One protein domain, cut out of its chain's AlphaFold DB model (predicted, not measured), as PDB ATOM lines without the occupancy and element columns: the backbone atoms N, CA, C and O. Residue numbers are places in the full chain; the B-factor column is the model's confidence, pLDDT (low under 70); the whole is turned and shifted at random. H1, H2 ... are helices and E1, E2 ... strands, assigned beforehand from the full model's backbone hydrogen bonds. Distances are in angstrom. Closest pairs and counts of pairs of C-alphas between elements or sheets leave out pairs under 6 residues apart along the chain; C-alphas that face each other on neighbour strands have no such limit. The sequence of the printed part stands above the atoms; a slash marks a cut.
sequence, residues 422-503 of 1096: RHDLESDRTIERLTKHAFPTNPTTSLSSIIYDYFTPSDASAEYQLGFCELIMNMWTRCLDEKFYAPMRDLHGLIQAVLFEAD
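AT A GLANCE: This is residues 422 to 503 of the 1096 residues of an uncharacterized protein of Carpinus fangiana (UniProt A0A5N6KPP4). A hairpin of two helices, the long H3 and H4, has a thinner second layer on one side, where the short helices H1 and H2 meet at a steep tilt; the two layers are only loosely joined, H1 touching H4 and H2 coming close to H3. The short strand E1 lies at one end, away from the hairpin, and residues 456 to 463 stick out as a free loop. The 82 printed residues hold, in chain order, H1, E1, H2, H3 and H4, mostly helix, and E1 pairs with no named strand. The whole is compact, with a radius of gyration of the C-alphas of 12.8 A and spans of 33 by 29 by 21 A.

HOW THE PARTS SIT: H3, residues 464 to 481, and H4, residues 488 to 500, touch and form a helical hairpin, opposite ways at a shallow tilt of 24 degrees; their closest C-alphas, of Ile 472 and Leu 491, are 6.3 A apart. H4 touches H1, residues 430 to 436, with residues 490 to 494 alone, the closest C-alphas being Thr 430 and Asp 490 at 6.0 A. H1 touches H2, residues 447 to 454, at a steep tilt of 59 degrees, closest at the C-alphas of Thr 435 and Ser 448, 4.9 A. H2 and H3 are close but not clearly touching, with the C-alphas of Tyr 454 and Phe 468 closest at 7.6 A. H1 and H3 are apart, as are H2 and H4. Every O i to N i+4 pair is within hydrogen-bond range in H2, H3 and H4, and 2 of 3 in H1.

IN THESE COORDINATES: H3 is 25.8 A long, from C-alpha 464 at (-46.548, -55.009, -60.394), and H4 18.4 A, ending at C-alpha 500 (-36.913, -62.907, -50.939). H1 measures 10.5 A, from C-alpha 430 at (-45.885, -54.016, -40.993), H2 11.3 A, and E1, residues 442 to 446, 8.6 A.

THE WHOLE: The C-alphas farthest apart, of Thr 444 and Asp 503, are 35.6 A apart. The printed part has no cut and no long link. Confidence is under 70 at residues 424 to 426 and 457 to 463.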
ATOM      1  N   ARG A 422     -44.825 -59.320 -41.316       82.38
ATOM      2  CA  ARG A 422     -44.467 -58.876 -39.964       82.38
ATOM      3  C   ARG A 422     -42.948 -58.852 -39.864       82.38
ATOM      4  O   ARG A 422     -42.286 -59.698 -40.467       82.38
ATOM      5  N   HIS A 423     -42.407 -57.934 -39.070       70.81
ATOM      6  CA  HIS A 423     -40.969 -57.910 -38.804       70.81
ATOM      7  C   HIS A 423     -40.578 -59.028 -37.826       70.81
ATOM      8  O   HIS A 423     -39.641 -59.782 -38.084       70.81
ATOM      9  N   ASP A 424     -41.338 -59.135 -36.735       68.69
ATOM     10  CA  ASP A 424     -41.138 -60.072 -35.629       68.69
ATOM     11  C   ASP A 424     -42.464 -60.829 -35.381       68.69
ATOM     12  O   ASP A 424     -43.534 -60.231 -35.528       68.69
ATOM     13  N   LEU A 425     -42.440 -62.120 -35.010       61.09
ATOM     14  CA  LEU A 425     -43.651 -62.958 -34.825       61.09
ATOM     15  C   LEU A 425     -44.746 -62.304 -33.957       61.09
ATOM     16  O   LEU A 425     -45.931 -62.387 -34.276       61.09
ATOM     17  N   GLU A 426     -44.329 -61.633 -32.883       59.59
ATOM     18  CA  GLU A 426     -45.186 -60.977 -31.886       59.59
ATOM     19  C   GLU A 426     -45.657 -59.572 -32.316       59.59
ATOM     20  O   GLU A 426     -46.537 -58.995 -31.682       59.59
ATOM     21  N   SER A 427     -45.092 -59.006 -33.390       71.25
ATOM     22  CA  SER A 427     -45.379 -57.633 -33.833       71.25
ATOM     23  C   SER A 427     -46.670 -57.512 -34.652       71.25
ATOM     24  O   SER A 427     -47.017 -58.412 -35.426       71.25
ATOM     25  N   ASP A 428     -47.351 -56.364 -34.534       81.69
ATOM     26  CA  ASP A 428     -48.400 -55.921 -35.468       81.69
ATOM     27  C   ASP A 428     -47.913 -56.025 -36.931       81.69
ATOM     28  O   ASP A 428     -46.716 -55.871 -37.221       81.69
ATOM     29  N   ARG A 429     -48.844 -56.202 -37.880       86.19
ATOM     30  CA  ARG A 429     -48.524 -56.257 -39.321       86.19
ATOM     31  C   ARG A 429     -47.737 -55.012 -39.737       86.19
ATOM     32  O   ARG A 429     -48.040 -53.904 -39.301       86.19
ATOM     33  N   THR A 430     -46.755 -55.147 -40.622       86.38
ATOM     34  CA  THR A 430     -45.885 -54.016 -40.993       86.38
ATOM     35  C   THR A 430     -46.675 -52.859 -41.623       86.38
ATOM     36  O   THR A 430     -46.460 -51.704 -41.267       86.38
ATOM     37  N   ILE A 431     -47.693 -53.147 -42.444       86.12
ATOM     38  CA  ILE A 431     -48.598 -52.115 -42.994       86.12
ATOM     39  C   ILE A 431     -49.518 -51.505 -41.916       86.12
ATOM     40  O   ILE A 431     -49.833 -50.320 -41.979       86.12
ATOM     41  N   GLU A 432     -49.894 -52.269 -40.888       87.69
ATOM     42  CA  GLU A 432     -50.660 -51.775 -39.736       87.69
ATOM     43  C   GLU A 432     -49.819 -50.824 -38.868       87.69
ATOM     44  O   GLU A 432     -50.316 -49.788 -38.425       87.69
ATOM     45  N   ARG A 433     -48.517 -51.087 -38.706       84.94
ATOM     46  CA  ARG A 433     -47.583 -50.151 -38.052       84.94
ATOM     47  C   ARG A 433     -47.377 -48.887 -38.892       84.94
ATOM     48  O   ARG A 433     -47.458 -47.789 -38.347       84.94
ATOM     49  N   LEU A 434     -47.312 -49.008 -40.221       86.94
ATOM     50  CA  LEU A 434     -47.325 -47.868 -41.151       86.94
ATOM     51  C   LEU A 434     -48.636 -47.045 -41.153       86.94
ATOM     52  O   LEU A 434     -48.630 -45.933 -41.683       86.94
ATOM     53  N   THR A 435     -49.738 -47.496 -40.529       88.06
ATOM     54  CA  THR A 435     -50.918 -46.623 -40.297       88.06
ATOM     55  C   THR A 435     -50.620 -45.508 -39.292       88.06
ATOM     56  O   THR A 435     -51.180 -44.419 -39.390       88.06
ATOM     57  N   LYS A 436     -49.706 -45.769 -38.345       86.38
ATOM     58  CA  LYS A 436     -49.335 -44.881 -37.231       86.38
ATOM     59  C   LYS A 436     -48.357 -43.779 -37.671       86.38
ATOM     60  O   LYS A 436     -47.995 -42.919 -36.870       86.38
ATOM     61  N   HIS A 437     -47.938 -43.797 -38.938       86.31
ATOM     62  CA  HIS A 437     -46.971 -42.878 -39.529       86.31
ATOM     63  C   HIS A 437     -47.580 -42.117 -40.715       86.31
ATOM     64  O   HIS A 437     -48.298 -42.682 -41.540       86.31
ATOM     65  N   ALA A 438     -47.243 -40.834 -40.821       88.50
ATOM     66  CA  ALA A 438     -47.558 -39.952 -41.941       88.50
ATOM     67  C   ALA A 438     -46.359 -39.022 -42.182       88.50
ATOM     68  O   ALA A 438     -45.601 -38.744 -41.252       88.50
ATOM     69  N   PHE A 439     -46.176 -38.544 -43.413       88.88
ATOM     70  CA  PHE A 439     -45.080 -37.626 -43.734       88.88
ATOM     71  C   PHE A 439     -45.287 -36.259 -43.057       88.88
ATOM     72  O   PHE A 439     -46.395 -35.725 -43.151       88.88
ATOM     73  N   PRO A 440     -44.251 -35.631 -42.466       85.31
ATOM     74  CA  PRO A 440     -44.347 -34.269 -41.932       85.31
ATOM     75  C   PRO A 440     -44.891 -33.247 -42.945       85.31
ATOM     76  O   PRO A 440     -45.652 -32.357 -42.570       85.31
ATOM     77  N   THR A 441     -44.562 -33.409 -44.232       85.88
ATOM     78  CA  THR A 441     -45.042 -32.537 -45.320       85.88
ATOM     79  C   THR A 441     -46.505 -32.797 -45.712       85.88
ATOM     80  O   THR A 441     -47.149 -31.914 -46.275       85.88
ATOM     81  N   ASN A 442     -47.069 -33.974 -45.410       83.19
ATOM     82  CA  ASN A 442     -48.501 -34.239 -45.579       83.19
ATOM     83  C   ASN A 442     -49.063 -35.130 -44.450       83.19
ATOM     84  O   ASN A 442     -49.214 -36.342 -44.634       83.19
ATOM     85  N   PRO A 443     -49.438 -34.541 -43.300       81.75
ATOM     86  CA  PRO A 443     -49.926 -35.288 -42.140       81.75
ATOM     87  C   PRO A 443     -51.350 -35.847 -42.313       81.75
ATOM     88  O   PRO A 443     -51.854 -36.503 -41.405       81.75
ATOM     89  N   THR A 444     -52.024 -35.584 -43.442       80.38
ATOM     90  CA  THR A 444     -53.393 -36.077 -43.696       80.38
ATOM     91  C   THR A 444     -53.439 -37.476 -44.313       80.38
ATOM     92  O   THR A 444     -54.462 -38.149 -44.209       80.38
ATOM     93  N   THR A 445     -52.342 -37.933 -44.923       85.94
ATOM     94  CA  THR A 445     -52.229 -39.251 -45.566       85.94
ATOM     95  C   THR A 445     -51.261 -40.133 -44.783       85.94
ATOM     96  O   THR A 445     -50.066 -39.829 -44.727       85.94
ATOM     97  N   SER A 446     -51.747 -41.236 -44.207       89.75
ATOM     98  CA  SER A 446     -50.867 -42.237 -43.593       89.75
ATOM     99  C   SER A 446     -50.048 -42.977 -44.655       89.75
ATOM    100  O   SER A 446     -50.479 -43.127 -45.803       89.75
ATOM    101  N   LEU A 447     -48.881 -43.496 -44.266       87.81
ATOM    102  CA  LEU A 447     -48.030 -44.290 -45.161       87.81
ATOM    103  C   LEU A 447     -48.744 -45.564 -45.638       87.81
ATOM    104  O   LEU A 447     -48.573 -45.975 -46.782       87.81
ATOM    105  N   SER A 448     -49.603 -46.143 -44.792       88.00
ATOM    106  CA  SER A 448     -50.466 -47.265 -45.172       88.00
ATOM    107  C   SER A 448     -51.466 -46.915 -46.280       88.00
ATOM    108  O   SER A 448     -51.717 -47.762 -47.130       88.00
ATOM    109  N   SER A 449     -52.036 -45.699 -46.300       89.31
ATOM    110  CA  SER A 449     -53.006 -45.295 -47.334       89.31
ATOM    111  C   SER A 449     -52.360 -45.338 -48.710       89.31
ATOM    112  O   SER A 449     -52.883 -45.993 -49.596       89.31
ATOM    113  N   ILE A 450     -51.161 -44.760 -48.835       86.88
ATOM    114  CA  ILE A 450     -50.380 -44.719 -50.081       86.88
ATOM    115  C   ILE A 450     -50.133 -46.137 -50.636       86.88
ATOM    116  O   ILE A 450     -50.157 -46.350 -51.847       86.88
ATOM    117  N   ILE A 451     -49.940 -47.123 -49.752       87.38
ATOM    118  CA  ILE A 451     -49.777 -48.539 -50.116       87.38
ATOM    119  C   ILE A 451     -51.117 -49.175 -50.537       87.38
ATOM    120  O   ILE A 451     -51.163 -49.888 -51.536       87.38
ATOM    121  N   TYR A 452     -52.220 -48.899 -49.834       86.69
ATOM    122  CA  TYR A 452     -53.554 -49.385 -50.223       86.69
ATOM    123  C   TYR A 452     -54.076 -48.748 -51.523       86.69
ATOM    124  O   TYR A 452     -54.753 -49.418 -52.304       86.69
ATOM    125  N   ASP A 453     -53.720 -47.492 -51.789       85.00
ATOM    126  CA  ASP A 453     -54.012 -46.798 -53.042       85.00
ATOM    127  C   ASP A 453     -53.285 -47.488 -54.217       85.00
ATOM    128  O   ASP A 453     -53.885 -47.691 -55.269       85.00
ATOM    129  N   TYR A 454     -52.046 -47.960 -54.017       83.25
ATOM    130  CA  TYR A 454     -51.323 -48.786 -54.997       83.25
ATOM    131  C   TYR A 454     -51.904 -50.204 -55.153       83.25
ATOM    132  O   TYR A 454     -51.916 -50.754 -56.250       83.25
ATOM    133  N   PHE A 455     -52.436 -50.792 -54.076       80.75
ATOM    134  CA  PHE A 455     -53.143 -52.081 -54.126       80.75
ATOM    135  C   PHE A 455     -54.562 -51.987 -54.717       80.75
ATOM    136  O   PHE A 455     -55.232 -53.009 -54.888       80.75
ATOM    137  N   THR A 456     -55.041 -50.784 -55.045       77.69
ATOM    138  CA  THR A 456     -56.305 -50.597 -55.762       77.69
ATOM    139  C   THR A 456     -56.089 -50.930 -57.245       77.69
ATOM    140  O   THR A 456     -55.182 -50.376 -57.862       77.69
ATOM    141  N   PRO A 457     -56.882 -51.835 -57.852       61.16
ATOM    142  CA  PRO A 457     -56.532 -52.438 -59.137       61.16
ATOM    143  C   PRO A 457     -56.598 -51.445 -60.306       61.16
ATOM    144  O   PRO A 457     -57.670 -51.162 -60.840       61.16
ATOM    145  N   SER A 458     -55.421 -50.994 -60.742       56.84
ATOM    146  CA  SER A 458     -55.173 -50.359 -62.035       56.84
ATOM    147  C   SER A 458     -54.378 -51.334 -62.907       56.84
ATOM    148  O   SER A 458     -53.318 -51.779 -62.484       56.84
ATOM    149  N   ASP A 459     -54.927 -51.683 -64.075       51.16
ATOM    150  CA  ASP A 459     -54.399 -52.567 -65.135       51.16
ATOM    151  C   ASP A 459     -53.218 -53.497 -64.778       51.16
ATOM    152  O   ASP A 459     -52.056 -53.097 -64.726       51.16
ATOM    153  N   ALA A 460     -53.525 -54.789 -64.617       54.78
ATOM    154  CA  ALA A 460     -52.579 -55.832 -64.219       54.78
ATOM    155  C   ALA A 460     -51.459 -56.091 -65.257       54.78
ATOM    156  O   ALA A 460     -51.566 -56.994 -66.093       54.78
ATOM    157  N   SER A 461     -50.373 -55.317 -65.168       54.59
ATOM    158  CA  SER A 461     -49.077 -55.597 -65.805       54.59
ATOM    159  C   SER A 461     -48.296 -56.672 -65.034       54.59
ATOM    160  O   SER A 461     -48.492 -56.870 -63.834       54.59
ATOM    161  N   ALA A 462     -47.353 -57.330 -65.714       54.78
ATOM    162  CA  ALA A 462     -46.354 -58.195 -65.081       54.78
ATOM    163  C   ALA A 462     -45.370 -57.413 -64.179       54.78
ATOM    164  O   ALA A 462     -44.690 -58.001 -63.346       54.78
ATOM    165  N   GLU A 463     -45.316 -56.085 -64.306       67.69
ATOM    166  CA  GLU A 463     -44.376 -55.197 -63.599       67.69
ATOM    167  C   GLU A 463     -44.862 -54.770 -62.196       67.69
ATOM    168  O   GLU A 463     -44.286 -53.878 -61.576       67.69
ATOM    169  N   TYR A 464     -45.919 -55.395 -61.666       77.75
ATOM    170  CA  TYR A 464     -46.548 -55.009 -60.394       77.75
ATOM    171  C   TYR A 464     -45.586 -55.036 -59.188       77.75
ATOM    172  O   TYR A 464     -45.614 -54.148 -58.338       77.75
ATOM    173  N   GLN A 465     -44.679 -56.017 -59.128       80.44
ATOM    174  CA  GLN A 465     -43.655 -56.079 -58.076       80.44
ATOM    175  C   GLN A 465     -42.605 -54.963 -58.229       80.44
ATOM    176  O   GLN A 465     -42.146 -54.411 -57.228       80.44
ATOM    177  N   LEU A 466     -42.263 -54.583 -59.468       83.31
ATOM    178  CA  LEU A 466     -41.322 -53.496 -59.754       83.31
ATOM    179  C   LEU A 466     -41.908 -52.143 -59.337       83.31
ATOM    180  O   LEU A 466     -41.268 -51.415 -58.583       83.31
ATOM    181  N   GLY A 467     -43.147 -51.844 -59.741       83.94
ATOM    182  CA  GLY A 467     -43.833 -50.611 -59.341       83.94
ATOM    183  C   GLY A 467     -44.047 -50.503 -57.824       83.94
ATOM    184  O   GLY A 467     -43.949 -49.409 -57.266       83.94
ATOM    185  N   PHE A 468     -44.248 -51.629 -57.128       87.12
ATOM    186  CA  PHE A 468     -44.270 -51.652 -55.665       87.12
ATOM    187  C   PHE A 468     -42.888 -51.347 -55.056       87.12
ATOM    188  O   PHE A 468     -42.785 -50.499 -54.168       87.12
ATOM    189  N   CYS A 469     -41.809 -51.961 -55.558       87.69
ATOM    190  CA  CYS A 469     -40.441 -51.625 -55.147       87.69
ATOM    191  C   CYS A 469     -40.109 -50.144 -55.388       87.69
ATOM    192  O   CYS A 469     -39.543 -49.490 -54.509       87.69
ATOM    193  N   GLU A 470     -40.501 -49.582 -56.535       89.38
ATOM    194  CA  GLU A 470     -40.366 -48.151 -56.812       89.38
ATOM    195  C   GLU A 470     -41.149 -47.290 -55.819       89.38
ATOM    196  O   GLU A 470     -40.609 -46.296 -55.333       89.38
ATOM    197  N   LEU A 471     -42.382 -47.665 -55.465       90.25
ATOM    198  CA  LEU A 471     -43.176 -46.950 -54.466       90.25
ATOM    199  C   LEU A 471     -42.476 -46.916 -53.101       90.25
ATOM    200  O   LEU A 471     -42.308 -45.833 -52.535       90.25
ATOM    201  N   ILE A 472     -42.011 -48.063 -52.592       91.44
ATOM    202  CA  ILE A 472     -41.337 -48.120 -51.286       91.44
ATOM    203  C   ILE A 472     -39.978 -47.397 -51.331       91.44
ATOM    204  O   ILE A 472     -39.661 -46.651 -50.404       91.44
ATOM    205  N   MET A 473     -39.215 -47.494 -52.429       90.94
ATOM    206  CA  MET A 473     -37.994 -46.695 -52.620       90.94
ATOM    207  C   MET A 473     -38.279 -45.187 -52.713       90.94
ATOM    208  O   MET A 473     -37.511 -44.394 -52.169       90.94
ATOM    209  N   ASN A 474     -39.370 -44.760 -53.357       92.25
ATOM    210  CA  ASN A 474     -39.806 -43.358 -53.387       92.25
ATOM    211  C   ASN A 474     -40.183 -42.868 -51.975       92.25
ATOM    212  O   ASN A 474     -39.777 -41.774 -51.574       92.25
ATOM    213  N   MET A 475     -40.901 -43.685 -51.196       90.88
ATOM    214  CA  MET A 475     -41.258 -43.378 -49.806       90.88
ATOM    215  C   MET A 475     -40.020 -43.287 -48.902       90.88
ATOM    216  O   MET A 475     -39.905 -42.332 -48.138       90.88
ATOM    217  N   TRP A 476     -39.064 -44.213 -49.029       93.50
ATOM    218  CA  TRP A 476     -37.783 -44.188 -48.310       93.50
ATOM    219  C   TRP A 476     -36.935 -42.974 -48.715       93.50
ATOM    220  O   TRP A 476     -36.457 -42.259 -47.836       93.50
ATOM    221  N   THR A 477     -36.829 -42.658 -50.014       93.56
ATOM    222  CA  THR A 477     -36.139 -41.440 -50.495       93.56
ATOM    223  C   THR A 477     -36.683 -40.201 -49.766       93.56
ATOM    224  O   THR A 477     -35.922 -39.470 -49.135       93.56
ATOM    225  N   ARG A 478     -38.015 -40.046 -49.716       91.19
ATOM    226  CA  ARG A 478     -38.669 -38.958 -48.974       91.19
ATOM    227  C   ARG A 478     -38.454 -39.005 -47.460       91.19
ATOM    228  O   ARG A 478     -38.369 -37.951 -46.843       91.19
ATOM    229  N   CYS A 479     -38.356 -40.185 -46.846       90.75
ATOM    230  CA  CYS A 479     -38.037 -40.300 -45.418       90.75
ATOM    231  C   CYS A 479     -36.632 -39.757 -45.099       90.75
ATOM    232  O   CYS A 479     -36.447 -39.151 -44.045       90.75
ATOM    233  N   LEU A 480     -35.664 -39.910 -46.012       89.50
ATOM    234  CA  LEU A 480     -34.338 -39.295 -45.879       89.50
ATOM    235  C   LEU A 480     -34.398 -37.770 -46.059       89.50
ATOM    236  O   LEU A 480     -33.861 -37.041 -45.224       89.50
ATOM    237  N   ASP A 481     -35.083 -37.288 -47.101       90.50
ATOM    238  CA  ASP A 481     -35.192 -35.852 -47.407       90.50
ATOM    239  C   ASP A 481     -35.943 -35.076 -46.305       90.50
ATOM    240  O   ASP A 481     -35.490 -34.024 -45.849       90.50
ATOM    241  N   GLU A 482     -37.063 -35.623 -45.817       89.44
ATOM    242  CA  GLU A 482     -37.871 -35.063 -44.720       89.44
ATOM    243  C   GLU A 482     -37.290 -35.382 -43.320       89.44
ATOM    244  O   GLU A 482     -37.861 -34.968 -42.310       89.44
ATOM    245  N   LYS A 483     -36.154 -36.099 -43.244       86.81
ATOM    246  CA  LYS A 483     -35.473 -36.561 -42.011       86.81
ATOM    247  C   LYS A 483     -36.382 -37.327 -41.037       86.81
ATOM    248  O   LYS A 483     -36.226 -37.245 -39.819       86.81
ATOM    249  N   PHE A 484     -37.345 -38.064 -41.579       88.00
ATOM    250  CA  PHE A 484     -38.362 -38.794 -40.835       88.00
ATOM    251  C   PHE A 484     -38.004 -40.283 -40.780       88.00
ATOM    252  O   PHE A 484     -38.416 -41.066 -41.632       88.00
ATOM    253  N   TYR A 485     -37.205 -40.675 -39.783       88.00
ATOM    254  CA  TYR A 485     -36.583 -42.005 -39.757       88.00
ATOM    255  C   TYR A 485     -37.409 -43.105 -39.065       88.00
ATOM    256  O   TYR A 485     -37.118 -44.284 -39.242       88.00
ATOM    257  N   ALA A 486     -38.481 -42.757 -38.347       84.62
ATOM    258  CA  ALA A 486     -39.344 -43.719 -37.655       84.62
ATOM    259  C   ALA A 486     -39.876 -44.896 -38.522       84.62
ATOM    260  O   ALA A 486     -39.800 -46.030 -38.052       84.62
ATOM    261  N   PRO A 487     -40.367 -44.705 -39.768       88.50
ATOM    262  CA  PRO A 487     -40.879 -45.809 -40.592       88.50
ATOM    263  C   PRO A 487     -39.782 -46.619 -41.306       88.50
ATOM    264  O   PRO A 487     -40.093 -47.598 -41.982       88.50
ATOM    265  N   MET A 488     -38.505 -46.230 -41.208       87.81
ATOM    266  CA  MET A 488     -37.423 -46.776 -42.046       87.81
ATOM    267  C   MET A 488     -37.235 -48.286 -41.867       87.81
ATOM    268  O   MET A 488     -37.079 -49.002 -42.854       87.81
ATOM    269  N   ARG A 489     -37.337 -48.784 -40.626       86.62
ATOM    270  CA  ARG A 489     -37.267 -50.221 -40.300       86.62
ATOM    271  C   ARG A 489     -38.397 -51.033 -40.961       86.62
ATOM    272  O   ARG A 489     -38.193 -52.191 -41.316       86.62
ATOM    273  N   ASP A 490     -39.558 -50.418 -41.183       87.50
ATOM    274  CA  ASP A 490     -40.718 -51.059 -41.813       87.50
ATOM    275  C   ASP A 490     -40.675 -51.004 -43.343       87.50
ATOM    276  O   ASP A 490     -40.995 -51.995 -43.997       87.50
ATOM    277  N   LEU A 491     -40.201 -49.896 -43.923       89.88
ATOM    278  CA  LEU A 491     -39.923 -49.811 -45.364       89.88
ATOM    279  C   LEU A 491     -38.797 -50.782 -45.770       89.88
ATOM    280  O   LEU A 491     -38.904 -51.450 -46.799       89.88
ATOM    281  N   HIS A 492     -37.769 -50.923 -44.925       88.56
ATOM    282  CA  HIS A 492     -36.718 -51.933 -45.064       88.56
ATOM    283  C   HIS A 492     -37.292 -53.361 -45.065       88.56
ATOM    284  O   HIS A 492     -37.037 -54.118 -46.000       88.56
ATOM    285  N   GLY A 493     -38.100 -53.719 -44.056       86.06
ATOM    286  CA  GLY A 493     -38.703 -55.053 -43.949       86.06
ATOM    287  C   GLY A 493     -39.566 -55.427 -45.159       86.06
ATOM    288  O   GLY A 493     -39.475 -56.551 -45.651       86.06
ATOM    289  N   LEU A 494     -40.328 -54.467 -45.697       88.50
ATOM    290  CA  LEU A 494     -41.109 -54.660 -46.922       88.50
ATOM    291  C   LEU A 494     -40.220 -54.945 -48.142       88.50
ATOM    292  O   LEU A 494     -40.489 -55.906 -48.857       88.50
ATOM    293  N   ILE A 495     -39.144 -54.180 -48.372       89.19
ATOM    294  CA  ILE A 495     -38.226 -54.443 -49.498       89.19
ATOM    295  C   ILE A 495     -37.484 -55.775 -49.312       89.19
ATOM    296  O   ILE A 495     -37.344 -56.521 -50.279       89.19
ATOM    297  N   GLN A 496     -37.071 -56.121 -48.087       87.56
ATOM    298  CA  GLN A 496     -36.454 -57.422 -47.794       87.56
ATOM    299  C   GLN A 496     -37.415 -58.587 -48.092       87.56
ATOM    300  O   GLN A 496     -36.981 -59.618 -48.602       87.56
ATOM    301  N   ALA A 497     -38.716 -58.425 -47.819       84.00
ATOM    302  CA  ALA A 497     -39.733 -59.420 -48.153       84.00
ATOM    303  C   ALA A 497     -39.908 -59.584 -49.673       84.00
ATOM    304  O   ALA A 497     -39.899 -60.714 -50.153       84.00
ATOM    305  N   VAL A 498     -39.982 -58.485 -50.439       85.31
ATOM    306  CA  VAL A 498     -40.061 -58.565 -51.912       85.31
ATOM    307  C   VAL A 498     -38.804 -59.221 -52.493       85.31
ATOM    308  O   VAL A 498     -38.920 -60.102 -53.336       85.31
ATOM    309  N   LEU A 499     -37.608 -58.853 -52.015       83.00
ATOM    310  CA  LEU A 499     -36.329 -59.422 -52.468       83.00
ATOM    311  C   LEU A 499     -36.162 -60.921 -52.174       83.00
ATOM    312  O   LEU A 499     -35.352 -61.581 -52.826       83.00
ATOM    313  N   PHE A 500     -36.905 -61.470 -51.210       78.69
ATOM    314  CA  PHE A 500     -36.913 -62.907 -50.939       78.69
ATOM    315  C   PHE A 500     -37.710 -63.692 -51.998       78.69
ATOM    316  O   PHE A 500     -37.337 -64.813 -52.333       78.69
ATOM    317  N   GLU A 501     -38.760 -63.082 -52.557       74.81
ATOM    318  CA  GLU A 501     -39.613 -63.629 -53.626       74.81
ATOM    319  C   GLU A 501     -39.215 -63.115 -55.035       74.81
ATOM    320  O   GLU A 501     -39.943 -63.335 -56.001       74.81
ATOM    321  N   ALA A 502     -38.088 -62.401 -55.169       73.06
ATOM    322  CA  ALA A 502     -37.710 -61.692 -56.396       73.06
ATOM    323  C   ALA A 502     -36.852 -62.511 -57.373       73.06
ATOM    324  O   ALA A 502     -35.815 -63.071 -57.008       73.06
ATOM    325  N   ASP A 503     -37.214 -62.435 -58.656       76.62
ATOM    326  CA  ASP A 503     -36.360 -62.843 -59.771       76.62
ATOM    327  C   ASP A 503     -35.140 -61.915 -59.950       76.62
ATOM    328  O   ASP A 503     -35.136 -60.732 -59.580       76.62
TER     329      ASP A 503